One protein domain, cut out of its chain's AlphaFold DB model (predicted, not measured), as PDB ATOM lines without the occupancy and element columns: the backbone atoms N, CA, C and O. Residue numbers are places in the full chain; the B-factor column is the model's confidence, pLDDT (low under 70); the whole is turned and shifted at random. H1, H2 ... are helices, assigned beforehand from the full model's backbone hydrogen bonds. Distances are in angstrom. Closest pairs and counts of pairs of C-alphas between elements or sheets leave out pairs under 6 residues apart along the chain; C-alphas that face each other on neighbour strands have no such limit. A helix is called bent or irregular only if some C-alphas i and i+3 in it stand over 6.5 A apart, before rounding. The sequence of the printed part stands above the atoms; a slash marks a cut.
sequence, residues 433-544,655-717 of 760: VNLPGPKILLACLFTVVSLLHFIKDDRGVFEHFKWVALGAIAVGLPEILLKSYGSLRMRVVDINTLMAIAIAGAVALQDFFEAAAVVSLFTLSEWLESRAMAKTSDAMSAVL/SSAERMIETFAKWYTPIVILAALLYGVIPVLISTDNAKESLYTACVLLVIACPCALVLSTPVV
ATOM      1  N   VAL A 433      43.438 -32.731 -11.059       56.09
ATOM      2  CA  VAL A 433      42.152 -32.147 -11.504       56.09
ATOM      3  C   VAL A 433      42.285 -30.650 -11.843       56.09
ATOM      4  O   VAL A 433      41.484 -30.097 -12.594       56.09
ATOM      5  N   ASN A 434      43.315 -29.974 -11.323       62.88
ATOM      6  CA  ASN A 434      43.587 -28.564 -11.598       62.88
ATOM      7  C   ASN A 434      44.498 -28.310 -12.814       62.88
ATOM      8  O   ASN A 434      44.683 -27.144 -13.166       62.88
ATOM      9  N   LEU A 435      45.058 -29.346 -13.442       70.06
ATOM     10  CA  LEU A 435      46.010 -29.228 -14.550       70.06
ATOM     11  C   LEU A 435      45.313 -29.506 -15.901       70.06
ATOM     12  O   LEU A 435      44.405 -30.339 -15.946       70.06
ATOM     13  N   PRO A 436      45.691 -28.842 -17.012       75.88
ATOM     14  CA  PRO A 436      45.177 -29.207 -18.330       75.88
ATOM     15  C   PRO A 436      45.533 -30.651 -18.691       75.88
ATOM     16  O   PRO A 436      46.606 -31.151 -18.346       75.88
ATOM     17  N   GLY A 437      44.618 -31.322 -19.394       80.75
ATOM     18  CA  GLY A 437      44.786 -32.720 -19.786       80.75
ATOM     19  C   GLY A 437      46.051 -32.937 -20.630       80.75
ATOM     20  O   GLY A 437      46.489 -32.020 -21.332       80.75
ATOM     21  N   PRO A 438      46.634 -34.152 -20.626       84.31
ATOM     22  CA  PRO A 438      47.940 -34.409 -21.237       84.31
ATOM     23  C   PRO A 438      47.991 -34.069 -22.733       84.31
ATOM     24  O   PRO A 438      49.030 -33.627 -23.211       84.31
ATOM     25  N   LYS A 439      46.869 -34.193 -23.458       87.19
ATOM     26  CA  LYS A 439      46.750 -33.766 -24.863       87.19
ATOM     27  C   LYS A 439      46.969 -32.259 -25.042       87.19
ATOM     28  O   LYS A 439      47.707 -31.854 -25.929       87.19
ATOM     29  N   ILE A 440      46.356 -31.441 -24.185       86.56
ATOM     30  CA  ILE A 440      46.420 -29.973 -24.256       86.56
ATOM     31  C   ILE A 440      47.835 -29.511 -23.905       86.56
ATOM     32  O   ILE A 440      48.431 -28.736 -24.645       86.56
ATOM     33  N   LEU A 441      48.420 -30.071 -22.838       88.88
ATOM     34  CA  LEU A 441      49.824 -29.833 -22.489       88.88
ATOM     35  C   LEU A 441      50.776 -30.201 -23.633       88.88
ATOM     36  O   LEU A 441      51.690 -29.436 -23.926       88.88
ATOM     37  N   LEU A 442      50.555 -31.340 -24.294       91.31
ATOM     38  CA  LEU A 442      51.370 -31.794 -25.419       91.31
ATOM     39  C   LEU A 442      51.208 -30.888 -26.653       91.31
ATOM     40  O   LEU A 442      52.208 -30.533 -27.271       91.31
ATOM     41  N   ALA A 443      49.984 -30.461 -26.976       90.00
ATOM     42  CA  ALA A 443      49.718 -29.529 -28.071       90.00
ATOM     43  C   ALA A 443      50.372 -28.159 -27.821       90.00
ATOM     44  O   ALA A 443      51.098 -27.665 -28.680       90.00
ATOM     45  N   CYS A 444      50.206 -27.582 -26.625       90.56
ATOM     46  CA  CYS A 444      50.885 -26.343 -26.238       90.56
ATOM     47  C   CYS A 444      52.416 -26.494 -26.251       90.56
ATOM     48  O   CYS A 444      53.106 -25.612 -26.757       90.56
ATOM     49  N   LEU A 445      52.959 -27.610 -25.746       92.62
ATOM     50  CA  LEU A 445      54.399 -27.885 -25.764       92.62
ATOM     51  C   LEU A 445      54.943 -27.942 -27.195       92.62
ATOM     52  O   LEU A 445      55.958 -27.313 -27.484       92.62
ATOM     53  N   PHE A 446      54.271 -28.654 -28.101       92.69
ATOM     54  CA  PHE A 446      54.670 -28.735 -29.505       92.69
ATOM     55  C   PHE A 446      54.588 -27.378 -30.221       92.69
ATOM     56  O   PHE A 446      55.495 -27.056 -30.988       92.69
ATOM     57  N   THR A 447      53.592 -26.540 -29.920       91.12
ATOM     58  CA  THR A 447      53.533 -25.158 -30.428       91.12
ATOM     59  C   THR A 447      54.695 -24.306 -29.905       91.12
ATOM     60  O   THR A 447      55.354 -23.620 -30.687       91.12
ATOM     61  N   VAL A 448      55.006 -24.377 -28.604       91.62
ATOM     62  CA  VAL A 448      56.133 -23.640 -27.996       91.62
ATOM     63  C   VAL A 448      57.480 -24.112 -28.557       91.62
ATOM     64  O   VAL A 448      58.344 -23.286 -28.839       91.62
ATOM     65  N   VAL A 449      57.661 -25.414 -28.788       90.12
ATOM     66  CA  VAL A 449      58.859 -25.947 -29.459       90.12
ATOM     67  C   VAL A 449      58.921 -25.488 -30.919       90.12
ATOM     68  O   VAL A 449      59.994 -25.119 -31.391       90.12
ATOM     69  N   SER A 450      57.789 -25.431 -31.629       88.38
ATOM     70  CA  SER A 450      57.748 -24.904 -32.997       88.38
ATOM     71  C   SER A 450      58.082 -23.411 -33.084       88.38
ATOM     72  O   SER A 450      58.544 -22.973 -34.137       88.38
ATOM     73  N   LEU A 451      57.901 -22.628 -32.012       87.81
ATOM     74  CA  LEU A 451      58.277 -21.208 -31.971       87.81
ATOM     75  C   LEU A 451      59.792 -21.000 -32.160       87.81
ATOM     76  O   LEU A 451      60.213 -19.966 -32.680       87.81
ATOM     77  N   LEU A 452      60.615 -22.000 -31.815       85.50
ATOM     78  CA  LEU A 452      62.067 -21.973 -32.026       85.50
ATOM     79  C   LEU A 452      62.456 -21.836 -33.510       85.50
ATOM     80  O   LEU A 452      63.573 -21.420 -33.796       85.50
ATOM     81  N   HIS A 453      61.537 -22.113 -34.445       83.44
ATOM     82  CA  HIS A 453      61.721 -21.887 -35.882       83.44
ATOM     83  C   HIS A 453      62.031 -20.422 -36.245       83.44
ATOM     84  O   HIS A 453      62.744 -20.170 -37.212       83.44
ATOM     85  N   PHE A 454      61.542 -19.448 -35.467       82.31
ATOM     86  CA  PHE A 454      61.807 -18.023 -35.715       82.31
ATOM     87  C   PHE A 454      63.231 -17.579 -35.337       82.31
ATOM     88  O   PHE A 454      63.640 -16.466 -35.679       82.31
ATOM     89  N   ILE A 455      64.002 -18.424 -34.643       84.50
ATOM     90  CA  ILE A 455      65.395 -18.134 -34.295       84.50
ATOM     91  C   ILE A 455      66.264 -18.380 -35.533       84.50
ATOM     92  O   ILE A 455      66.554 -19.519 -35.893       84.50
ATOM     93  N   LYS A 456      66.696 -17.293 -36.183       72.75
ATOM     94  CA  LYS A 456      67.660 -17.359 -37.290       72.75
ATOM     95  C   LYS A 456      69.017 -17.854 -36.784       72.75
ATOM     96  O   LYS A 456      69.586 -17.263 -35.870       72.75
ATOM     97  N   ASP A 457      69.530 -18.902 -37.419       74.88
ATOM     98  CA  ASP A 457      70.822 -19.533 -37.142       74.88
ATOM     99  C   ASP A 457      71.505 -19.899 -38.465       74.88
ATOM    100  O   ASP A 457      70.867 -20.446 -39.367       74.88
ATOM    101  N   ASP A 458      72.813 -19.655 -38.560       68.00
ATOM    102  CA  ASP A 458      73.615 -19.842 -39.780       68.00
ATOM    103  C   ASP A 458      73.709 -21.311 -40.238       68.00
ATOM    104  O   ASP A 458      74.202 -21.597 -41.330       68.00
ATOM    105  N   ARG A 459      73.258 -22.266 -39.412       72.88
ATOM    106  CA  ARG A 459      73.286 -23.708 -39.710       72.88
ATOM    107  C   ARG A 459      71.943 -24.289 -40.160       72.88
ATOM    108  O   ARG A 459      71.889 -25.486 -40.432       72.88
ATOM    109  N   GLY A 460      70.859 -23.507 -40.183       73.75
ATOM    110  CA  GLY A 460      69.521 -23.975 -40.589       73.75
ATOM    111  C   GLY A 460      68.904 -25.064 -39.693       73.75
ATOM    112  O   GLY A 460      67.870 -25.645 -40.027       73.75
ATOM    113  N   VAL A 461      69.503 -25.365 -38.533       75.06
ATOM    114  CA  VAL A 461      69.027 -26.437 -37.637       75.06
ATOM    115  C   VAL A 461      67.626 -26.115 -37.118       75.06
ATOM    116  O   VAL A 461      66.756 -26.986 -37.093       75.06
ATOM    117  N   PHE A 462      67.380 -24.847 -36.783       79.31
ATOM    118  CA  PHE A 462      66.098 -24.395 -36.251       79.31
ATOM    119  C   PHE A 462      64.957 -24.404 -37.282       79.31
ATOM    120  O   PHE A 462      63.792 -24.508 -36.894       79.31
ATOM    121  N   GLU A 463      65.252 -24.413 -38.589       76.81
ATOM    122  CA  GLU A 463      64.208 -24.477 -39.621       76.81
ATOM    123  C   GLU A 463      63.354 -25.752 -39.500       76.81
ATOM    124  O   GLU A 463      62.140 -25.728 -39.712       76.81
ATOM    125  N   HIS A 464      63.959 -26.848 -39.038       83.12
ATOM    126  CA  HIS A 464      63.308 -28.147 -38.895       83.12
ATOM    127  C   HIS A 464      62.226 -28.177 -37.798       83.12
ATOM    128  O   HIS A 464      61.342 -29.035 -37.846       83.12
ATOM    129  N   PHE A 465      62.218 -27.229 -36.848       85.12
ATOM    130  CA  PHE A 465      61.190 -27.179 -35.799       85.12
ATOM    131  C   PHE A 465      59.787 -26.836 -36.326       85.12
ATOM    132  O   PHE A 465      58.815 -27.194 -35.664       85.12
ATOM    133  N   LYS A 466      59.646 -26.272 -37.541       82.50
ATOM    134  CA  LYS A 466      58.331 -26.067 -38.187       82.50
ATOM    135  C   LYS A 466      57.530 -27.371 -38.323       82.50
ATOM    136  O   LYS A 466      56.305 -27.352 -38.260       82.50
ATOM    137  N   TRP A 467      58.198 -28.519 -38.454       87.19
ATOM    138  CA  TRP A 467      57.528 -29.822 -38.546       87.19
ATOM    139  C   TRP A 467      56.936 -30.301 -37.211       87.19
ATOM    140  O   TRP A 467      55.996 -31.092 -37.218       87.19
ATOM    141  N   VAL A 468      57.410 -29.788 -36.068       90.25
ATOM    142  CA  VAL A 468      56.843 -30.104 -34.741       90.25
ATOM    143  C   VAL A 468      55.424 -29.541 -34.601       90.25
ATOM    144  O   VAL A 468      54.594 -30.131 -33.911       90.25
ATOM    145  N   ALA A 469      55.095 -28.477 -35.340       88.44
ATOM    146  CA  ALA A 469      53.744 -27.932 -35.426       88.44
ATOM    147  C   ALA A 469      52.706 -28.964 -35.918       88.44
ATOM    148  O   ALA A 469      51.588 -29.002 -35.406       88.44
ATOM    149  N   LEU A 470      53.084 -29.877 -36.828       90.31
ATOM    150  CA  LEU A 470      52.208 -30.983 -37.242       90.31
ATOM    151  C   LEU A 470      51.850 -31.907 -36.068       90.31
ATOM    152  O   LEU A 470      50.745 -32.441 -36.033       90.31
ATOM    153  N   GLY A 471      52.745 -32.055 -35.087       90.25
ATOM    154  CA  GLY A 471      52.471 -32.775 -33.844       90.25
ATOM    155  C   GLY A 471      51.396 -32.091 -32.998       90.25
ATOM    156  O   GLY A 471      50.501 -32.763 -32.494       90.25
ATOM    157  N   ALA A 472      51.432 -30.759 -32.877       90.75
ATOM    158  CA  ALA A 472      50.399 -30.001 -32.163       90.75
ATOM    159  C   ALA A 472      49.027 -30.139 -32.844       90.75
ATOM    160  O   ALA A 472      48.028 -30.431 -32.183       90.75
ATOM    161  N   ILE A 473      48.999 -30.003 -34.176       91.81
ATOM    162  CA  ILE A 473      47.791 -30.170 -34.992       91.81
ATOM    163  C   ILE A 473      47.240 -31.591 -34.828       91.81
ATOM    164  O   ILE A 473      46.071 -31.747 -34.493       91.81
ATOM    165  N   ALA A 474      48.066 -32.631 -34.977       91.94
ATOM    166  CA  ALA A 474      47.633 -34.026 -34.862       91.94
ATOM    167  C   ALA A 474      47.030 -34.380 -33.487       91.94
ATOM    168  O   ALA A 474      46.177 -35.262 -33.404       91.94
ATOM    169  N   VAL A 475      47.453 -33.699 -32.416       90.56
ATOM    170  CA  VAL A 475      46.960 -33.935 -31.051       90.56
ATOM    171  C   VAL A 475      45.657 -33.181 -30.759       90.56
ATOM    172  O   VAL A 475      44.774 -33.752 -30.117       90.56
ATOM    173  N   GLY A 476      45.521 -31.925 -31.202       86.19
ATOM    174  CA  GLY A 476      44.363 -31.079 -30.868       86.19
ATOM    175  C   GLY A 476      43.254 -31.014 -31.929       86.19
ATOM    176  O   GLY A 476      42.080 -30.925 -31.577       86.19
ATOM    177  N   LEU A 477      43.588 -31.117 -33.220       90.31
ATOM    178  CA  LEU A 477      42.616 -31.042 -34.320       90.31
ATOM    179  C   LEU A 477      41.504 -32.117 -34.273       90.31
ATOM    180  O   LEU A 477      40.369 -31.770 -34.610       90.31
ATOM    181  N   PRO A 478      41.746 -33.383 -33.859       89.69
ATOM    182  CA  PRO A 478      40.700 -34.406 -33.869       89.69
ATOM    183  C   PRO A 478      39.464 -34.047 -33.037       89.69
ATOM    184  O   PRO A 478      38.349 -34.351 -33.451       89.69
ATOM    185  N   GLU A 479      39.631 -33.381 -31.891       84.06
ATOM    186  CA  GLU A 479      38.494 -33.022 -31.029       84.06
ATOM    187  C   GLU A 479      37.663 -31.879 -31.638       84.06
ATOM    188  O   GLU A 479      36.435 -31.939 -31.609       84.06
ATOM    189  N   ILE A 480      38.315 -30.908 -32.292       88.38
ATOM    190  CA  ILE A 480      37.659 -29.800 -33.009       88.38
ATOM    191  C   ILE A 480      36.877 -30.325 -34.226       88.38
ATOM    192  O   ILE A 480      35.717 -29.960 -34.424       88.38
ATOM    193  N   LEU A 481      37.481 -31.219 -35.021       89.44
ATOM    194  CA  LEU A 481      36.835 -31.800 -36.205       89.44
ATOM    195  C   LEU A 481      35.603 -32.637 -35.850       89.44
ATOM    196  O   LEU A 481      34.600 -32.549 -36.554       89.44
ATOM    197  N   LEU A 482      35.652 -33.423 -34.769       86.44
ATOM    198  CA  LEU A 482      34.512 -34.238 -34.337       86.44
ATOM    199  C   LEU A 482      33.320 -33.371 -33.906       86.44
ATOM    200  O   LEU A 482      32.196 -33.649 -34.326       86.44
ATOM    201  N   LYS A 483      33.559 -32.296 -33.135       83.00
ATOM    202  CA  LYS A 483      32.510 -31.326 -32.766       83.00
ATOM    203  C   LYS A 483      31.933 -30.632 -34.002       83.00
ATOM    204  O   LYS A 483      30.726 -30.674 -34.218       83.00
ATOM    205  N   SER A 484      32.797 -30.064 -34.852       87.19
ATOM    206  CA  SER A 484      32.375 -29.365 -36.074       87.19
ATOM    207  C   SER A 484      31.574 -30.266 -37.018       87.19
ATOM    208  O   SER A 484      30.564 -29.830 -37.568       87.19
ATOM    209  N   TYR A 485      31.967 -31.534 -37.176       88.56
ATOM    210  CA  TYR A 485      31.222 -32.495 -37.989       88.56
ATOM    211  C   TYR A 485      29.813 -32.760 -37.434       88.56
ATOM    212  O   TYR A 485      28.853 -32.793 -38.207       88.56
ATOM    213  N   GLY A 486      29.670 -32.887 -36.108       82.88
ATOM    214  CA  GLY A 486      28.370 -32.999 -35.437       82.88
ATOM    215  C   GLY A 486      27.480 -31.775 -35.681       82.88
ATOM    216  O   GLY A 486      26.355 -31.918 -36.166       82.88
ATOM    217  N   SER A 487      28.007 -30.574 -35.434       83.06
ATOM    218  CA  SER A 487      27.302 -29.304 -35.656       83.06
ATOM    219  C   SER A 487      26.860 -29.137 -37.115       83.06
ATOM    220  O   SER A 487      25.678 -28.903 -37.391       83.06
ATOM    221  N   LEU A 488      27.770 -29.362 -38.069       84.94
ATOM    222  CA  LEU A 488      27.502 -29.212 -39.500       84.94
ATOM    223  C   LEU A 488      26.489 -30.245 -40.020       84.94
ATOM    224  O   LEU A 488      25.623 -29.898 -40.827       84.94
ATOM    225  N   ARG A 489      26.528 -31.491 -39.521       85.06
ATOM    226  CA  ARG A 489      25.524 -32.529 -39.824       85.06
ATOM    227  C   ARG A 489      24.118 -32.104 -39.389       85.06
ATOM    228  O   ARG A 489      23.160 -32.375 -40.108       85.06
ATOM    229  N   MET A 490      24.007 -31.386 -38.272       78.81
ATOM    230  CA  MET A 490      22.752 -30.817 -37.760       78.81
ATOM    231  C   MET A 490      22.429 -29.419 -38.322       78.81
ATOM    232  O   MET A 490      21.524 -28.746 -37.824       78.81
ATOM    233  N   ARG A 491      23.144 -28.973 -39.370       83.44
ATOM    234  CA  ARG A 491      23.015 -27.648 -40.015       83.44
ATOM    235  C   ARG A 491      23.200 -26.457 -39.060       83.44
ATOM    236  O   ARG A 491      22.728 -25.358 -39.350       83.44
ATOM    237  N   VAL A 492      23.912 -26.653 -37.951       79.56
ATOM    238  CA  VAL A 492      24.333 -25.584 -37.039       79.56
ATOM    239  C   VAL A 492      25.751 -25.174 -37.414       79.56
ATOM    240  O   VAL A 492      26.660 -25.999 -37.424       79.56
ATOM    241  N   VAL A 493      25.949 -23.893 -37.724       81.75
ATOM    242  CA  VAL A 493      27.284 -23.337 -37.964       81.75
ATOM    243  C   VAL A 493      27.752 -22.668 -36.679       81.75
ATOM    244  O   VAL A 493      27.245 -21.616 -36.294       81.75
ATOM    245  N   ASP A 494      28.684 -23.325 -36.002       79.25
ATOM    246  CA  ASP A 494      29.179 -22.978 -34.674       79.25
ATOM    247  C   ASP A 494      30.646 -22.513 -34.696       79.25
ATOM    248  O   ASP A 494      31.299 -22.409 -35.741       79.25
ATOM    249  N   ILE A 495      31.180 -22.243 -33.504       80.19
ATOM    250  CA  ILE A 495      32.562 -21.793 -33.318       80.19
ATOM    251  C   ILE A 495      33.583 -22.886 -33.676       80.19
ATOM    252  O   ILE A 495      34.649 -22.585 -34.209       80.19
ATOM    253  N   ASN A 496      33.228 -24.160 -33.481       83.56
ATOM    254  CA  ASN A 496      34.052 -25.299 -33.886       83.56
ATOM    255  C   ASN A 496      34.181 -25.369 -35.415       83.56
ATOM    256  O   ASN A 496      35.252 -25.675 -35.933       83.56
ATOM    257  N   THR A 497      33.117 -25.025 -36.145       85.44
ATOM    258  CA  THR A 497      33.103 -24.978 -37.612       85.44
ATOM    259  C   THR A 497      33.908 -23.806 -38.170       85.44
ATOM    260  O   THR A 497      34.670 -24.008 -39.114       85.44
ATOM    261  N   LEU A 498      33.845 -22.620 -37.548       85.12
ATOM    262  CA  LEU A 498      34.792 -21.525 -37.830       85.12
ATOM    263  C   LEU A 498      36.245 -22.002 -37.690       85.12
ATOM    264  O   LEU A 498      37.065 -21.815 -38.590       85.12
ATOM    265  N   MET A 499      36.538 -22.645 -36.559       88.12
ATOM    266  CA  MET A 499      37.879 -23.083 -36.187       88.12
ATOM    267  C   MET A 499      38.416 -24.158 -37.140       88.12
ATOM    268  O   MET A 499      39.543 -24.056 -37.621       88.12
ATOM    269  N   ALA A 500      37.590 -25.147 -37.494       90.44
ATOM    270  CA  ALA A 500      37.933 -26.188 -38.458       90.44
ATOM    271  C   ALA A 500      38.270 -25.615 -39.847       90.44
ATOM    272  O   ALA A 500      39.260 -26.030 -40.452       90.44
ATOM    273  N   ILE A 501      37.499 -24.632 -40.333       89.31
ATOM    274  CA  ILE A 501      37.757 -23.954 -41.616       89.31
ATOM    275  C   ILE A 501      39.070 -23.160 -41.557       89.31
ATOM    276  O   ILE A 501      39.888 -23.276 -42.470       89.31
ATOM    277  N   ALA A 502      39.306 -22.398 -40.485       88.81
ATOM    278  CA  ALA A 502      40.527 -21.608 -40.323       88.81
ATOM    279  C   ALA A 502      41.791 -22.488 -40.271       88.81
ATOM    280  O   ALA A 502      42.771 -22.208 -40.962       88.81
ATOM    281  N   ILE A 503      41.754 -23.593 -39.516       91.06
ATOM    282  CA  ILE A 503      42.874 -24.544 -39.434       91.06
ATOM    283  C   ILE A 503      43.105 -25.232 -40.787       91.06
ATOM    284  O   ILE A 503      44.251 -25.355 -41.220       91.06
ATOM    285  N   ALA A 504      42.041 -25.642 -41.487       91.00
ATOM    286  CA  ALA A 504      42.156 -26.220 -42.825       91.00
ATOM    287  C   ALA A 504      42.775 -25.229 -43.831       91.00
ATOM    288  O   ALA A 504      43.624 -25.626 -44.629       91.00
ATOM    289  N   GLY A 505      42.408 -23.944 -43.757       88.75
ATOM    290  CA  GLY A 505      42.993 -22.871 -44.562       88.75
ATOM    291  C   GLY A 505      44.488 -22.670 -44.296       88.75
ATOM    292  O   GLY A 505      45.285 -22.714 -45.232       88.75
ATOM    293  N   ALA A 506      44.892 -22.545 -43.028       89.06
ATOM    294  CA  ALA A 506      46.301 -22.409 -42.643       89.06
ATOM    295  C   ALA A 506      47.151 -23.624 -43.075       89.06
ATOM    296  O   ALA A 506      48.234 -23.466 -43.643       89.06
ATOM    297  N   VAL A 507      46.629 -24.848 -42.912       90.31
ATOM    298  CA  VAL A 507      47.286 -26.079 -43.394       90.31
ATOM    299  C   VAL A 507      47.397 -26.102 -44.924       90.31
ATOM    300  O   VAL A 507      48.452 -26.472 -45.444       90.31
ATOM    301  N   ALA A 508      46.366 -25.668 -45.657       89.19
ATOM    302  CA  ALA A 508      46.393 -25.581 -47.121       89.19
ATOM    303  C   ALA A 508      47.400 -24.537 -47.642       89.19
ATOM    304  O   ALA A 508      48.022 -24.747 -48.685       89.19
ATOM    305  N   LEU A 509      47.617 -23.450 -46.896       86.19
ATOM    306  CA  LEU A 509      48.651 -22.442 -47.159       86.19
ATOM    307  C   LEU A 509      50.068 -22.892 -46.743       86.19
ATOM    308  O   LEU A 509      51.032 -22.165 -46.977       86.19
ATOM    309  N   GLN A 510      50.212 -24.096 -46.174       87.25
ATOM    310  CA  GLN A 510      51.448 -24.639 -45.594       87.25
ATOM    311  C   GLN A 510      51.998 -23.826 -44.406       87.25
ATOM    312  O   GLN A 510      53.188 -23.932 -44.070       87.25
ATOM    313  N   ASP A 511      51.143 -23.060 -43.721       86.94
ATOM    314  CA  ASP A 511      51.475 -22.446 -42.436       86.94
ATOM    315  C   ASP A 511      51.063 -23.346 -41.266       86.94
ATOM    316  O   ASP A 511      50.038 -23.192 -40.597       86.94
ATOM    317  N   PHE A 512      51.901 -24.355 -41.037       89.94
ATOM    318  CA  PHE A 512      51.711 -25.287 -39.933       89.94
ATOM    319  C   PHE A 512      51.876 -24.616 -38.564       89.94
ATOM    320  O   PHE A 512      51.250 -25.072 -37.610       89.94
ATOM    321  N   PHE A 513      52.687 -23.554 -38.450       89.88
ATOM    322  CA  PHE A 513      52.900 -22.878 -37.169       89.88
ATOM    323  C   PHE A 513      51.629 -22.155 -36.728       89.88
ATOM    324  O   PHE A 513      51.204 -22.328 -35.587       89.88
ATOM    325  N   GLU A 514      50.977 -21.422 -37.630       87.94
ATOM    326  CA  GLU A 514      49.706 -20.768 -37.316       87.94
ATOM    327  C   GLU A 514      48.602 -21.771 -37.006       87.94
ATOM    328  O   GLU A 514      47.925 -21.640 -35.987       87.94
ATOM    329  N   ALA A 515      48.471 -22.834 -37.804       90.25
ATOM    330  CA  ALA A 515      47.527 -23.912 -37.520       90.25
ATOM    331  C   ALA A 515      47.753 -24.533 -36.121       90.25
ATOM    332  O   ALA A 515      46.793 -24.771 -35.388       90.25
ATOM    333  N   ALA A 516      49.008 -24.743 -35.707       91.88
ATOM    334  CA  ALA A 516      49.352 -25.215 -34.364       91.88
ATOM    335  C   ALA A 516      49.053 -24.181 -33.264       91.88
ATOM    336  O   ALA A 516      48.513 -24.536 -32.210       91.88
ATOM    337  N   ALA A 517      49.364 -22.904 -33.494       89.88
ATOM    338  CA  ALA A 517      49.066 -21.816 -32.567       89.88
ATOM    339  C   ALA A 517      47.556 -21.699 -32.324       89.88
ATOM    340  O   ALA A 517      47.116 -21.708 -31.176       89.88
ATOM    341  N   VAL A 518      46.762 -21.713 -33.393       89.62
ATOM    342  CA  VAL A 518      45.296 -21.685 -33.355       89.62
ATOM    343  C   VAL A 518      44.736 -22.898 -32.598       89.62
ATOM    344  O   VAL A 518      43.984 -22.721 -31.642       89.62
ATOM    345  N   VAL A 519      45.165 -24.124 -32.933       91.88
ATOM    346  CA  VAL A 519      44.730 -25.358 -32.239       91.88
ATOM    347  C   VAL A 519      45.071 -25.332 -30.744       91.88
ATOM    348  O   VAL A 519      44.233 -25.668 -29.903       91.88
ATOM    349  N   SER A 520      46.297 -24.945 -30.391       91.25
ATOM    350  CA  SER A 520      46.766 -24.970 -28.999       91.25
ATOM    351  C   SER A 520      46.154 -23.861 -28.141       91.25
ATOM    352  O   SER A 520      45.804 -24.120 -26.993       91.25
ATOM    353  N   LEU A 521      45.952 -22.657 -28.684       89.38
ATOM    354  CA  LEU A 521      45.259 -21.575 -27.980       89.38
ATOM    355  C   LEU A 521      43.769 -21.886 -27.807       89.38
ATOM    356  O   LEU A 521      43.237 -21.677 -26.717       89.38
ATOM    357  N   PHE A 522      43.110 -22.443 -28.829       87.06
ATOM    358  CA  PHE A 522      41.697 -22.807 -28.744       87.06
ATOM    359  C   PHE A 522      41.460 -23.924 -27.715       87.06
ATOM    360  O   PHE A 522      40.667 -23.747 -26.792       87.06
ATOM    361  N   THR A 523      42.219 -25.025 -27.786       87.56
ATOM    362  CA  THR A 523      42.107 -26.131 -26.810       87.56
ATOM    363  C   THR A 523      42.471 -25.701 -25.383       87.56
ATOM    364  O   THR A 523      41.846 -26.158 -24.423       87.56
ATOM    365  N   LEU A 524      43.415 -24.767 -25.215       87.25
ATOM    366  CA  LEU A 524      43.695 -24.143 -23.921       87.25
ATOM    367  C   LEU A 524      42.532 -23.260 -23.433       87.25
ATOM    368  O   LEU A 524      42.214 -23.293 -22.243       87.25
ATOM    369  N   SER A 525      41.879 -22.500 -24.323       83.88
ATOM    370  CA  SER A 525      40.717 -21.674 -23.965       83.88
ATOM    371  C   SER A 525      39.497 -22.507 -23.567       83.88
ATOM    372  O   SER A 525      38.912 -22.213 -22.528       83.88
ATOM    373  N   GLU A 526      39.188 -23.600 -24.279       80.06
ATOM    374  CA  GLU A 526      38.112 -24.528 -23.893       80.06
ATOM    375  C   GLU A 526      38.355 -25.126 -22.500       80.06
ATOM    376  O   GLU A 526      37.429 -25.282 -21.702       80.06
ATOM    377  N   TRP A 527      39.611 -25.450 -22.172       83.56
ATOM    378  CA  TRP A 527      39.956 -25.946 -20.842       83.56
ATOM    379  C   TRP A 527      39.814 -24.870 -19.760       83.56
ATOM    380  O   TRP A 527      39.288 -25.163 -18.683       83.56
ATOM    381  N   LEU A 528      40.235 -23.628 -20.026       80.38
ATOM    382  CA  LEU A 528      40.041 -22.502 -19.103       80.38
ATOM    383  C   LEU A 528      38.550 -22.210 -18.867       80.38
ATOM    384  O   LEU A 528      38.151 -21.992 -17.722       80.38
ATOM    385  N   GLU A 529      37.728 -22.271 -19.914       75.81
ATOM    386  CA  GLU A 529      36.267 -22.168 -19.854       75.81
ATOM    387  C   GLU A 529      35.654 -23.308 -19.030       75.81
ATOM    388  O   GLU A 529      34.990 -23.052 -18.024       75.81
ATOM    389  N   SER A 530      35.954 -24.569 -19.362       75.00
ATOM    390  CA  SER A 530      35.438 -25.723 -18.615       75.00
ATOM    391  C   SER A 530      35.882 -25.708 -17.148       75.00
ATOM    392  O   SER A 530      35.140 -26.162 -16.276       75.00
ATOM    393  N   ARG A 531      37.071 -25.173 -16.849       75.62
ATOM    394  CA  ARG A 531      37.583 -24.957 -15.489       75.62
ATOM    395  C   ARG A 531      36.815 -23.859 -14.750       75.62
ATOM    396  O   ARG A 531      36.495 -24.033 -13.571       75.62
ATOM    397  N   ALA A 532      36.528 -22.741 -15.417       70.00
ATOM    398  CA  ALA A 532      35.737 -21.647 -14.859       70.00
ATOM    399  C   ALA A 532      34.300 -22.096 -14.557       70.00
ATOM    400  O   ALA A 532      33.794 -21.814 -13.470       70.00
ATOM    401  N   MET A 533      33.687 -22.869 -15.461       68.12
ATOM    402  CA  MET A 533      32.362 -23.462 -15.269       68.12
ATOM    403  C   MET A 533      32.351 -24.492 -14.136       68.12
ATOM    404  O   MET A 533      31.529 -24.378 -13.233       68.12
ATOM    405  N   ALA A 534      33.307 -25.428 -14.093       66.75
ATOM    406  CA  ALA A 534      33.369 -26.447 -13.039       66.75
ATOM    407  C   ALA A 534      33.502 -25.842 -11.628       66.75
ATOM    408  O   ALA A 534      32.739 -26.192 -10.729       66.75
ATOM    409  N   LYS A 535      34.408 -24.869 -11.437       65.56
ATOM    410  CA  LYS A 535      34.572 -24.161 -10.150       65.56
ATOM    411  C   LYS A 535      33.286 -23.451  -9.707       65.56
ATOM    412  O   LYS A 535      33.023 -23.312  -8.514       65.56
ATOM    413  N   THR A 536      32.522 -22.978 -10.681       60.75
ATOM    414  CA  THR A 536      31.284 -22.228 -10.491       60.75
ATOM    415  C   THR A 536      30.092 -23.164 -10.226       60.75
ATOM    416  O   THR A 536      29.252 -22.853  -9.386       60.75
ATOM    417  N   SER A 537      30.073 -24.362 -10.824       60.59
ATOM    418  CA  SER A 537      29.115 -25.433 -10.513       60.59
ATOM    419  C   SER A 537      29.338 -26.045  -9.128       60.59
ATOM    420  O   SER A 537      28.367 -26.325  -8.432       60.59
ATOM    421  N   ASP A 538      30.588 -26.234  -8.693       57.75
ATOM    422  CA  ASP A 538      30.914 -26.905  -7.420       57.75
ATOM    423  C   ASP A 538      30.271 -26.244  -6.192       57.75
ATOM    424  O   ASP A 538      29.897 -26.919  -5.233       57.75
ATOM    425  N   ALA A 539      30.097 -24.922  -6.224       52.06
ATOM    426  CA  ALA A 539      29.447 -24.190  -5.144       52.06
ATOM    427  C   ALA A 539      27.915 -24.374  -5.109       52.06
ATOM    428  O   ALA A 539      27.319 -24.197  -4.050       52.06
ATOM    429  N   MET A 540      27.294 -24.752  -6.233       52.56
ATOM    430  CA  MET A 540      25.888 -25.171  -6.298       52.56
ATOM    431  C   MET A 540      25.742 -26.654  -5.936       52.56
ATOM    432  O   MET A 540      24.834 -27.015  -5.193       52.56
ATOM    433  N   SER A 541      26.691 -27.498  -6.357       54.00
ATOM    434  CA  SER A 541      26.757 -28.913  -5.970       54.00
ATOM    435  C   SER A 541      26.795 -29.108  -4.451       54.00
ATOM    436  O   SER A 541      26.218 -30.065  -3.954       54.00
ATOM    437  N   ALA A 542      27.399 -28.187  -3.694       52.91
ATOM    438  CA  ALA A 542      27.405 -28.228  -2.229       52.91
ATOM    439  C   ALA A 542      26.004 -28.114  -1.584       52.91
ATOM    440  O   ALA A 542      25.803 -28.627  -0.487       52.91
ATOM    441  N   VAL A 543      25.037 -27.478  -2.260       51.44
ATOM    442  CA  VAL A 543      23.624 -27.411  -1.828       51.44
ATOM    443  C   VAL A 543      22.871 -28.692  -2.215       51.44
ATOM    444  O   VAL A 543      21.931 -29.090  -1.540       51.44
ATOM    445  N   LEU A 544      23.305 -29.369  -3.280       52.69
ATOM    446  CA  LEU A 544      22.691 -30.598  -3.799       52.69
ATOM    447  C   LEU A 544      23.310 -31.880  -3.190       52.69
ATOM    448  O   LEU A 544      22.703 -32.949  -3.222       52.69
ATOM    449  N   SER A 655      18.507 -15.811 -18.283       72.19
ATOM    450  CA  SER A 655      18.409 -14.348 -18.240       72.19
ATOM    451  C   SER A 655      18.132 -13.717 -19.617       72.19
ATOM    452  O   SER A 655      18.279 -14.364 -20.658       72.19
ATOM    453  N   SER A 656      17.691 -12.454 -19.654       73.62
ATOM    454  CA  SER A 656      17.507 -11.727 -20.921       73.62
ATOM    455  C   SER A 656      18.847 -11.466 -21.606       73.62
ATOM    456  O   SER A 656      18.938 -11.589 -22.828       73.62
ATOM    457  N   ALA A 657      19.892 -11.181 -20.826       75.44
ATOM    458  CA  ALA A 657      21.253 -11.016 -21.328       75.44
ATOM    459  C   ALA A 657      21.798 -12.300 -21.992       75.44
ATOM    460  O   ALA A 657      22.336 -12.233 -23.097       75.44
ATOM    461  N   GLU A 658      21.589 -13.475 -21.382       70.12
ATOM    462  CA  GLU A 658      21.981 -14.773 -21.963       70.12
ATOM    463  C   GLU A 658      21.326 -14.995 -23.340       70.12
ATOM    464  O   GLU A 658      22.013 -15.289 -24.319       70.12
ATOM    465  N   ARG A 659      20.008 -14.768 -23.444       77.38
ATOM    466  CA  ARG A 659      19.248 -14.918 -24.701       77.38
ATOM    467  C   ARG A 659      19.660 -13.898 -25.770       77.38
ATOM    468  O   ARG A 659      19.668 -14.221 -26.960       77.38
ATOM    469  N   MET A 660      20.008 -12.673 -25.368       79.75
ATOM    470  CA  MET A 660      20.504 -11.638 -26.281       79.75
ATOM    471  C   MET A 660      21.831 -12.058 -26.923       79.75
ATOM    472  O   MET A 660      21.983 -11.939 -28.137       79.75
ATOM    473  N   ILE A 661      22.767 -12.591 -26.134       78.19
ATOM    474  CA  ILE A 661      24.085 -13.022 -26.619       78.19
ATOM    475  C   ILE A 661      23.974 -14.259 -27.519       78.19
ATOM    476  O   ILE A 661      24.628 -14.316 -28.557       78.19
ATOM    477  N   GLU A 662      23.095 -15.207 -27.187       71.00
ATOM    478  CA  GLU A 662      22.786 -16.364 -28.040       71.00
ATOM    479  C   GLU A 662      22.189 -15.922 -29.394       71.00
ATOM    480  O   GLU A 662      22.609 -16.386 -30.459       71.00
ATOM    481  N   THR A 663      21.291 -14.930 -29.379       77.12
ATOM    482  CA  THR A 663      20.725 -14.328 -30.599       77.12
ATOM    483  C   THR A 663      21.780 -13.572 -31.416       77.12
ATOM    484  O   THR A 663      21.793 -13.675 -32.644       77.12
ATOM    485  N   PHE A 664      22.686 -12.843 -30.759       82.38
ATOM    486  CA  PHE A 664      23.812 -12.169 -31.410       82.38
ATOM    487  C   PHE A 664      24.742 -13.179 -32.095       82.38
ATOM    488  O   PHE A 664      25.016 -13.037 -33.286       82.38
ATOM    489  N   ALA A 665      25.164 -14.233 -31.389       75.31
ATOM    490  CA  ALA A 665      26.058 -15.262 -31.919       75.31
ATOM    491  C   ALA A 665      25.481 -15.952 -33.170       75.31
ATOM    492  O   ALA A 665      26.203 -16.160 -34.147       75.31
ATOM    493  N   LYS A 666      24.165 -16.220 -33.181       76.19
ATOM    494  CA  LYS A 666      23.444 -16.821 -34.316       76.19
ATOM    495  C   LYS A 666      23.565 -16.020 -35.620       76.19
ATOM    496  O   LYS A 666      23.602 -16.622 -36.690       76.19
ATOM    497  N   TRP A 667      23.625 -14.689 -35.547       81.69
ATOM    498  CA  TRP A 667      23.803 -13.819 -36.719       81.69
ATOM    499  C   TRP A 667      25.267 -13.468 -36.982       81.69
ATOM    500  O   TRP A 667      25.692 -13.416 -38.134       81.69
ATOM    501  N   TYR A 668      26.050 -13.265 -35.926       85.06
ATOM    502  CA  TYR A 668      27.453 -12.880 -36.009       85.06
ATOM    503  C   TYR A 668      28.304 -13.928 -36.745       85.06
ATOM    504  O   TYR A 668      28.998 -13.591 -37.704       85.06
ATOM    505  N   THR A 669      28.194 -15.206 -36.366       83.31
ATOM    506  CA  THR A 669      28.967 -16.312 -36.959       83.31
ATOM    507  C   THR A 669      28.826 -16.417 -38.490       83.31
ATOM    508  O   THR A 669      29.850 -16.361 -39.175       83.31
ATOM    509  N   PRO A 670      27.615 -16.520 -39.085       85.50
ATOM    510  CA  PRO A 670      27.483 -16.602 -40.542       85.50
ATOM    511  C   PRO A 670      27.897 -15.313 -41.267       85.50
ATOM    512  O   PRO A 670      28.431 -15.397 -42.372       85.50
ATOM    513  N   ILE A 671      27.712 -14.131 -40.660       90.44
ATOM    514  CA  ILE A 671      28.162 -12.853 -41.242       90.44
ATOM    515  C   ILE A 671      29.693 -12.809 -41.334       90.44
ATOM    516  O   ILE A 671      30.230 -12.424 -42.371       90.44
ATOM    517  N   VAL A 672      30.401 -13.250 -40.291       90.31
ATOM    518  CA  VAL A 672      31.871 -13.339 -40.280       90.31
ATOM    519  C   VAL A 672      32.383 -14.329 -41.327       90.31
ATOM    520  O   VAL A 672      33.322 -14.004 -42.052       90.31
ATOM    521  N   ILE A 673      31.751 -15.501 -41.464       88.69
ATOM    522  CA  ILE A 673      32.114 -16.486 -42.501       88.69
ATOM    523  C   ILE A 673      31.946 -15.885 -43.890       88.69
ATOM    524  O   ILE A 673      32.844 -16.002 -44.718       88.69
ATOM    525  N   LEU A 674      30.818 -15.216 -44.142       91.81
ATOM    526  CA  LEU A 674      30.559 -14.562 -45.418       91.81
ATOM    527  C   LEU A 674      31.585 -13.454 -45.693       91.81
ATOM    528  O   LEU A 674      32.110 -13.381 -46.799       91.81
ATOM    529  N   ALA A 675      31.924 -12.636 -44.695       92.56
ATOM    530  CA  ALA A 675      32.934 -11.588 -44.824       92.56
ATOM    531  C   ALA A 675      34.330 -12.158 -45.135       92.56
ATOM    532  O   ALA A 675      34.989 -11.677 -46.055       92.56
ATOM    533  N   ALA A 676      34.760 -13.210 -44.431       91.62
ATOM    534  CA  ALA A 676      36.033 -13.884 -44.684       91.62
ATOM    535  C   ALA A 676      36.063 -14.586 -46.050       91.62
ATOM    536  O   ALA A 676      37.050 -14.472 -46.777       91.62
ATOM    537  N   LEU A 677      34.970 -15.248 -46.443       90.88
ATOM    538  CA  LEU A 677      34.824 -15.865 -47.761       90.88
ATOM    539  C   LEU A 677      34.932 -14.813 -48.871       90.88
ATOM    540  O   LEU A 677      35.711 -14.991 -49.801       90.88
ATOM    541  N   LEU A 678      34.196 -13.703 -48.764       91.94
ATOM    542  CA  LEU A 678      34.260 -12.609 -49.735       91.94
ATOM    543  C   LEU A 678      35.669 -12.000 -49.790       91.94
ATOM    544  O   LEU A 678      36.206 -11.827 -50.882       91.94
ATOM    545  N   TYR A 679      36.300 -11.749 -48.639       90.69
ATOM    546  CA  TYR A 679      37.659 -11.207 -48.573       90.69
ATOM    547  C   TYR A 679      38.702 -12.140 -49.212       90.69
ATOM    548  O   TYR A 679      39.582 -11.679 -49.934       90.69
ATOM    549  N   GLY A 680      38.598 -13.453 -48.987       88.12
ATOM    550  CA  GLY A 680      39.508 -14.441 -49.566       88.12
ATOM    551  C   GLY A 680      39.269 -14.695 -51.058       88.12
ATOM    552  O   GLY A 680      40.229 -14.836 -51.811       88.12
ATOM    553  N   VAL A 681      38.006 -14.737 -51.498       88.44
ATOM    554  CA  VAL A 681      37.617 -15.159 -52.858       88.44
ATOM    555  C   VAL A 681      37.629 -14.009 -53.870       88.44
ATOM    556  O   VAL A 681      38.024 -14.229 -55.014       88.44
ATOM    557  N   ILE A 682      37.244 -12.783 -53.493       89.06
ATOM    558  CA  ILE A 682      37.182 -11.649 -54.438       89.06
ATOM    559  C   ILE A 682      38.555 -11.349 -55.087       89.06
ATOM    560  O   ILE A 682      38.604 -11.274 -56.318       89.06
ATOM    561  N   PRO A 683      39.682 -11.245 -54.349       85.75
ATOM    562  CA  PRO A 683      40.996 -10.971 -54.949       85.75
ATOM    563  C   PRO A 683      41.512 -12.114 -55.836       85.75
ATOM    564  O   PRO A 683      42.204 -11.875 -56.826       85.75
ATOM    565  N   VAL A 684      41.124 -13.356 -55.521       84.25
ATOM    566  CA  VAL A 684      41.429 -14.546 -56.332       84.25
ATOM    567  C   VAL A 684      40.671 -14.502 -57.663       84.25
ATOM    568  O   VAL A 684      41.270 -14.724 -58.710       84.25
ATOM    569  N   LEU A 685      39.377 -14.156 -57.650       84.62
ATOM    570  CA  LEU A 685      38.566 -14.028 -58.869       84.62
ATOM    571  C   LEU A 685      39.010 -12.861 -59.766       84.62
ATOM    572  O   LEU A 685      38.949 -12.970 -60.987       84.62
ATOM    573  N   ILE A 686      39.477 -11.756 -59.174       86.44
ATOM    574  CA  ILE A 686      39.933 -10.557 -59.901       86.44
ATOM    575  C   ILE A 686      41.397 -10.696 -60.392       86.44
ATOM    576  O   ILE A 686      41.890  -9.839 -61.118       86.44
ATOM    577  N   SER A 687      42.069 -11.818 -60.096       67.69
ATOM    578  CA  SER A 687      43.448 -12.123 -60.522       67.69
ATOM    579  C   SER A 687      44.495 -11.111 -60.034       67.69
ATOM    580  O   SER A 687      45.277 -10.573 -60.815       67.69
ATOM    581  N   THR A 688      44.538 -10.868 -58.722       66.44
ATOM    582  CA  THR A 688      45.665 -10.157 -58.087       66.44
ATOM    583  C   THR A 688      46.802 -11.119 -57.727       66.44
ATOM    584  O   THR A 688      46.530 -12.199 -57.197       66.44
ATOM    585  N   ASP A 689      48.064 -10.699 -57.884       73.31
ATOM    586  CA  ASP A 689      49.257 -11.473 -57.469       73.31
ATOM    587  C   ASP A 689      49.248 -11.865 -55.969       73.31
ATOM    588  O   ASP A 689      49.895 -12.829 -55.555       73.31
ATOM    589  N   ASN A 690      48.448 -11.171 -55.154       78.88
ATOM    590  CA  ASN A 690      48.365 -11.327 -53.700       78.88
ATOM    591  C   ASN A 690      47.333 -12.385 -53.239       78.88
ATOM    592  O   ASN A 690      46.961 -12.418 -52.069       78.88
ATOM    593  N   ALA A 691      46.887 -13.290 -54.117       80.56
ATOM    594  CA  ALA A 691      45.898 -14.339 -53.809       80.56
ATOM    595  C   ALA A 691      46.196 -15.162 -52.530       80.56
ATOM    596  O   ALA A 691      45.287 -15.543 -51.793       80.56
ATOM    597  N   LYS A 692      47.477 -15.440 -52.241       81.44
ATOM    598  CA  LYS A 692      47.885 -16.144 -51.008       81.44
ATOM    599  C   LYS A 692      47.720 -15.279 -49.758       81.44
ATOM    600  O   LYS A 692      47.292 -15.780 -48.724       81.44
ATOM    601  N   GLU A 693      48.038 -13.992 -49.863       84.56
ATOM    602  CA  GLU A 693      47.938 -13.010 -48.779       84.56
ATOM    603  C   GLU A 693      46.468 -12.722 -48.425       84.56
ATOM    604  O   GLU A 693      46.126 -12.625 -47.244       84.56
ATOM    605  N   SER A 694      45.570 -12.676 -49.419       87.19
ATOM    606  CA  SER A 694      44.130 -12.513 -49.173       87.19
ATOM    607  C   SER A 694      43.508 -13.728 -48.482       87.19
ATOM    608  O   SER A 694      42.717 -13.562 -47.555       87.19
ATOM    609  N   LEU A 695      43.894 -14.950 -48.872       84.75
ATOM    610  CA  LEU A 695      43.460 -16.187 -48.208       84.75
ATOM    611  C   LEU A 695      44.008 -16.303 -46.778       84.75
ATOM    612  O   LEU A 695      43.265 -16.669 -45.869       84.75
ATOM    613  N   TYR A 696      45.276 -15.948 -46.570       85.62
ATOM    614  CA  TYR A 696      45.895 -15.855 -45.247       85.62
ATOM    615  C   TYR A 696      45.125 -14.880 -44.343       85.62
ATOM    616  O   TYR A 696      44.650 -15.252 -43.271       85.62
ATOM    617  N   THR A 697      44.886 -13.658 -44.821       87.44
ATOM    618  CA  THR A 697      44.168 -12.621 -44.065       87.44
ATOM    619  C   THR A 697      42.708 -13.008 -43.795       87.44
ATOM    620  O   THR A 697      42.181 -12.702 -42.726       87.44
ATOM    621  N   ALA A 698      42.059 -13.751 -44.699       89.81
ATOM    622  CA  ALA A 698      40.736 -14.327 -44.453       89.81
ATOM    623  C   ALA A 698      40.749 -15.377 -43.323       89.81
ATOM    624  O   ALA A 698      39.836 -15.391 -42.498       89.81
ATOM    625  N   CYS A 699      41.789 -16.216 -43.230       86.31
ATOM    626  CA  CYS A 699      41.955 -17.154 -42.113       86.31
ATOM    627  C   CYS A 699      42.191 -16.409 -40.789       86.31
ATOM    628  O   CYS A 699      41.542 -16.716 -39.789       86.31
ATOM    629  N   VAL A 700      43.041 -15.378 -40.796       86.56
ATOM    630  CA  VAL A 700      43.277 -14.498 -39.638       86.56
ATOM    631  C   VAL A 700      41.978 -13.824 -39.176       86.56
ATOM    632  O   VAL A 700      41.704 -13.783 -37.976       86.56
ATOM    633  N   LEU A 701      41.132 -13.361 -40.105       89.56
ATOM    634  CA  LEU A 701      39.826 -12.774 -39.791       89.56
ATOM    635  C   LEU A 701      38.892 -13.771 -39.083       89.56
ATOM    636  O   LEU A 701      38.264 -13.399 -38.094       89.56
ATOM    637  N   LEU A 702      38.829 -15.031 -39.539       86.75
ATOM    638  CA  LEU A 702      38.034 -16.084 -38.884       86.75
ATOM    639  C   LEU A 702      38.497 -16.353 -37.442       86.75
ATOM    640  O   LEU A 702      37.661 -16.548 -36.562       86.75
ATOM    641  N   VAL A 703      39.813 -16.347 -37.194       82.69
ATOM    642  CA  VAL A 703      40.394 -16.596 -35.862       82.69
ATOM    643  C   VAL A 703      40.138 -15.423 -34.912       82.69
ATOM    644  O   VAL A 703      39.650 -15.628 -33.800       82.69
ATOM    645  N   ILE A 704      40.431 -14.190 -35.344       85.06
ATOM    646  CA  ILE A 704      40.258 -12.976 -34.524       85.06
ATOM    647  C   ILE A 704      38.785 -12.751 -34.163       85.06
ATOM    648  O   ILE A 704      38.482 -12.227 -33.093       85.06
ATOM    649  N   ALA A 705      37.863 -13.173 -35.027       86.44
ATOM    650  CA  ALA A 705      36.436 -13.008 -34.809       86.44
ATOM    651  C   ALA A 705      35.832 -13.912 -33.715       86.44
ATOM    652  O   ALA A 705      34.655 -13.752 -33.433       86.44
ATOM    653  N   CYS A 706      36.560 -14.840 -33.076       80.88
ATOM    654  CA  CYS A 706      36.007 -15.700 -32.011       80.88
ATOM    655  C   CYS A 706      35.346 -14.870 -30.884       80.88
ATOM    656  O   CYS A 706      36.061 -14.288 -30.064       80.88
ATOM    657  N   PRO A 707      34.000 -14.846 -30.736       79.25
ATOM    658  CA  PRO A 707      33.335 -14.064 -29.691       79.25
ATOM    659  C   PRO A 707      33.320 -14.825 -28.353       79.25
ATOM    660  O   PRO A 707      32.453 -14.612 -27.507       79.25
ATOM    661  N   CYS A 708      34.262 -15.748 -28.159       75.25
ATOM    662  CA  CYS A 708      34.260 -16.749 -27.101       75.25
ATOM    663  C   CYS A 708      34.231 -16.114 -25.691       75.25
ATOM    664  O   CYS A 708      33.443 -16.527 -24.843       75.25
ATOM    665  N   ALA A 709      34.969 -15.020 -25.463       77.75
ATOM    666  CA  ALA A 709      34.913 -14.273 -24.200       77.75
ATOM    667  C   ALA A 709      33.550 -13.593 -23.936       77.75
ATOM    668  O   ALA A 709      33.107 -13.532 -22.788       77.75
ATOM    669  N   LEU A 710      32.870 -13.100 -24.980       79.75
ATOM    670  CA  LEU A 710      31.543 -12.483 -24.863       79.75
ATOM    671  C   LEU A 710      30.496 -13.536 -24.479       79.75
ATOM    672  O   LEU A 710      29.744 -13.330 -23.527       79.75
ATOM    673  N   VAL A 711      30.497 -14.678 -25.173       73.19
ATOM    674  CA  VAL A 711      29.569 -15.798 -24.939       73.19
ATOM    675  C   VAL A 711      29.738 -16.394 -23.534       73.19
ATOM    676  O   VAL A 711      28.747 -16.700 -22.874       73.19
ATOM    677  N   LEU A 712      30.977 -16.482 -23.039       72.62
ATOM    678  CA  LEU A 712      31.292 -16.946 -21.685       72.62
ATOM    679  C   LEU A 712      30.841 -15.970 -20.580       72.62
ATOM    680  O   LEU A 712      30.483 -16.398 -19.481       72.62
ATOM    681  N   SER A 713      30.893 -14.659 -20.843       80.56
ATOM    682  CA  SER A 713      30.826 -13.622 -19.800       80.56
ATOM    683  C   SER A 713      29.576 -13.711 -18.915       80.56
ATOM    684  O   SER A 713      29.683 -13.745 -17.688       80.56
ATOM    685  N   THR A 714      28.389 -13.794 -19.519       76.75
ATOM    686  CA  THR A 714      27.116 -13.773 -18.794       76.75
ATOM    687  C   THR A 714      26.843 -15.042 -17.986       76.75
ATOM    688  O   THR A 714      26.593 -14.882 -16.794       76.75
ATOM    689  N   PRO A 715      26.930 -16.285 -18.511       70.50
ATOM    690  CA  PRO A 715      26.693 -17.472 -17.686       70.50
ATOM    691  C   PRO A 715      27.667 -17.584 -16.499       70.50
ATOM    692  O   PRO A 715      27.245 -17.979 -15.412       70.50
ATOM    693  N   VAL A 716      28.933 -17.162 -16.646       76.12
ATOM    694  CA  VAL A 716      29.874 -17.101 -15.510       76.12
ATOM    695  C   VAL A 716      29.405 -16.094 -14.457       76.12
ATOM    696  O   VAL A 716      29.356 -16.430 -13.274       76.12
ATOM    697  N   VAL A 717      29.030 -14.873 -14.858       82.00
ATOM    698  CA  VAL A 717      28.528 -13.844 -13.928       82.00
ATOM    699  C   VAL A 717      27.231 -14.291 -13.247       82.00
ATOM    700  O   VAL A 717      27.130 -14.181 -12.025       82.00
TER     701      VAL A 717
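Overview. This is residues 433 to 544 and 655 to 717 of the 760 residues of the protein "Heavy metal translocating P-type ATPase" of Bathycoccus prasinos (UniProt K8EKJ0). An elongated bundle of mostly aligned helices, with H3 and the first half of the long H4 in its middle, the hairpin H1 and H2a packed on H4 at one side, and H5 with the end-on pair H6 and H7 beside it at the other. H2b turns away from H2a and crosses H3 steeply, while residues 538 to 544 of H4 stick out past a kink. The printed part has 175 residues with seven named helices, H1 to H7 in order, and no named strand; the class is all helix. It is only just compact, close to loose, with a radius of gyration of the C-alphas of 18.6 A and spans of 62 by 40 by 26 A.

Arrangement. H1, residues 438 to 454, forms a helical hairpin with H2a, residues 461 to 475; they touch, closest at the C-alphas of Ala 443 and Ala 472, 4.2 A, opposite ways at a shallow tilt of 25 degrees. By its hydrogen bonds H2 was assigned as one helix, residues 461 to 489, but it is bent, with C-alphas 475 and 478 6.9 A apart, and H2b, residues 478 to 489, stands at a steep tilt of 47 degrees to H2a. H2b touches H3, residues 495 to 508, closest at the C-alphas of Ser 484 and Thr 497, 4.7 A, at a steep tilt of 61 degrees. H3 and H4, residues 512 to 544, form a hairpin, closest at the C-alphas of Ile 503 and Ala 515, 5.1 A. With residues 513 to 524 alone H4 touches H1, closest at the C-alphas of Cys 444 and Ser 520, 5.1 A. H5, residues 656 to 685, and H6, residues 691 to 704, form a hairpin at 7 degrees, closest at the C-alphas of Gly 680 and Leu 695, 4.5 A. H6 touches H3, closest at the C-alphas of Ala 502 and Cys 699, 5.0 A. H7, residues 708 to 717, touches H5, closest at the C-alphas of Glu 658 and Thr 714, 6.1 A. H1 and H5 are apart. Every O i to N i+4 pair is within hydrogen-bond range in H2b, H3 and H6; the counts are 10 of 13 in H1, 26 of 29 in H4, 22 of 26 in H5, 4 of 6 in H7 and 4 of 11 in H2a, where 11 of 12 O i to N i+3 pairs are within range.

Along the chain. H1 begins at C-alpha 438 (47.940, -34.409, -21.237) and is 25.9 A long; H2a is 24.2 A. H4, 46.6 A, ends at C-alpha 544 (22.691, -30.598, -3.799). H5 is 43.5 A. H7 ends at C-alpha 717 (28.528, -13.844, -13.928).

Size, cuts and confidence. The two C-alphas farthest apart, those of Val 543 and Ser 687, are 63.8 A apart. Residues 545 to 654 are cut out, and C-alphas 544 and 655 are 22.2 A apart. Of the links printed whole, none is long. The pLDDT is under 70 at residues 433 to 434, 458, 533 to 544 and 687 to 688.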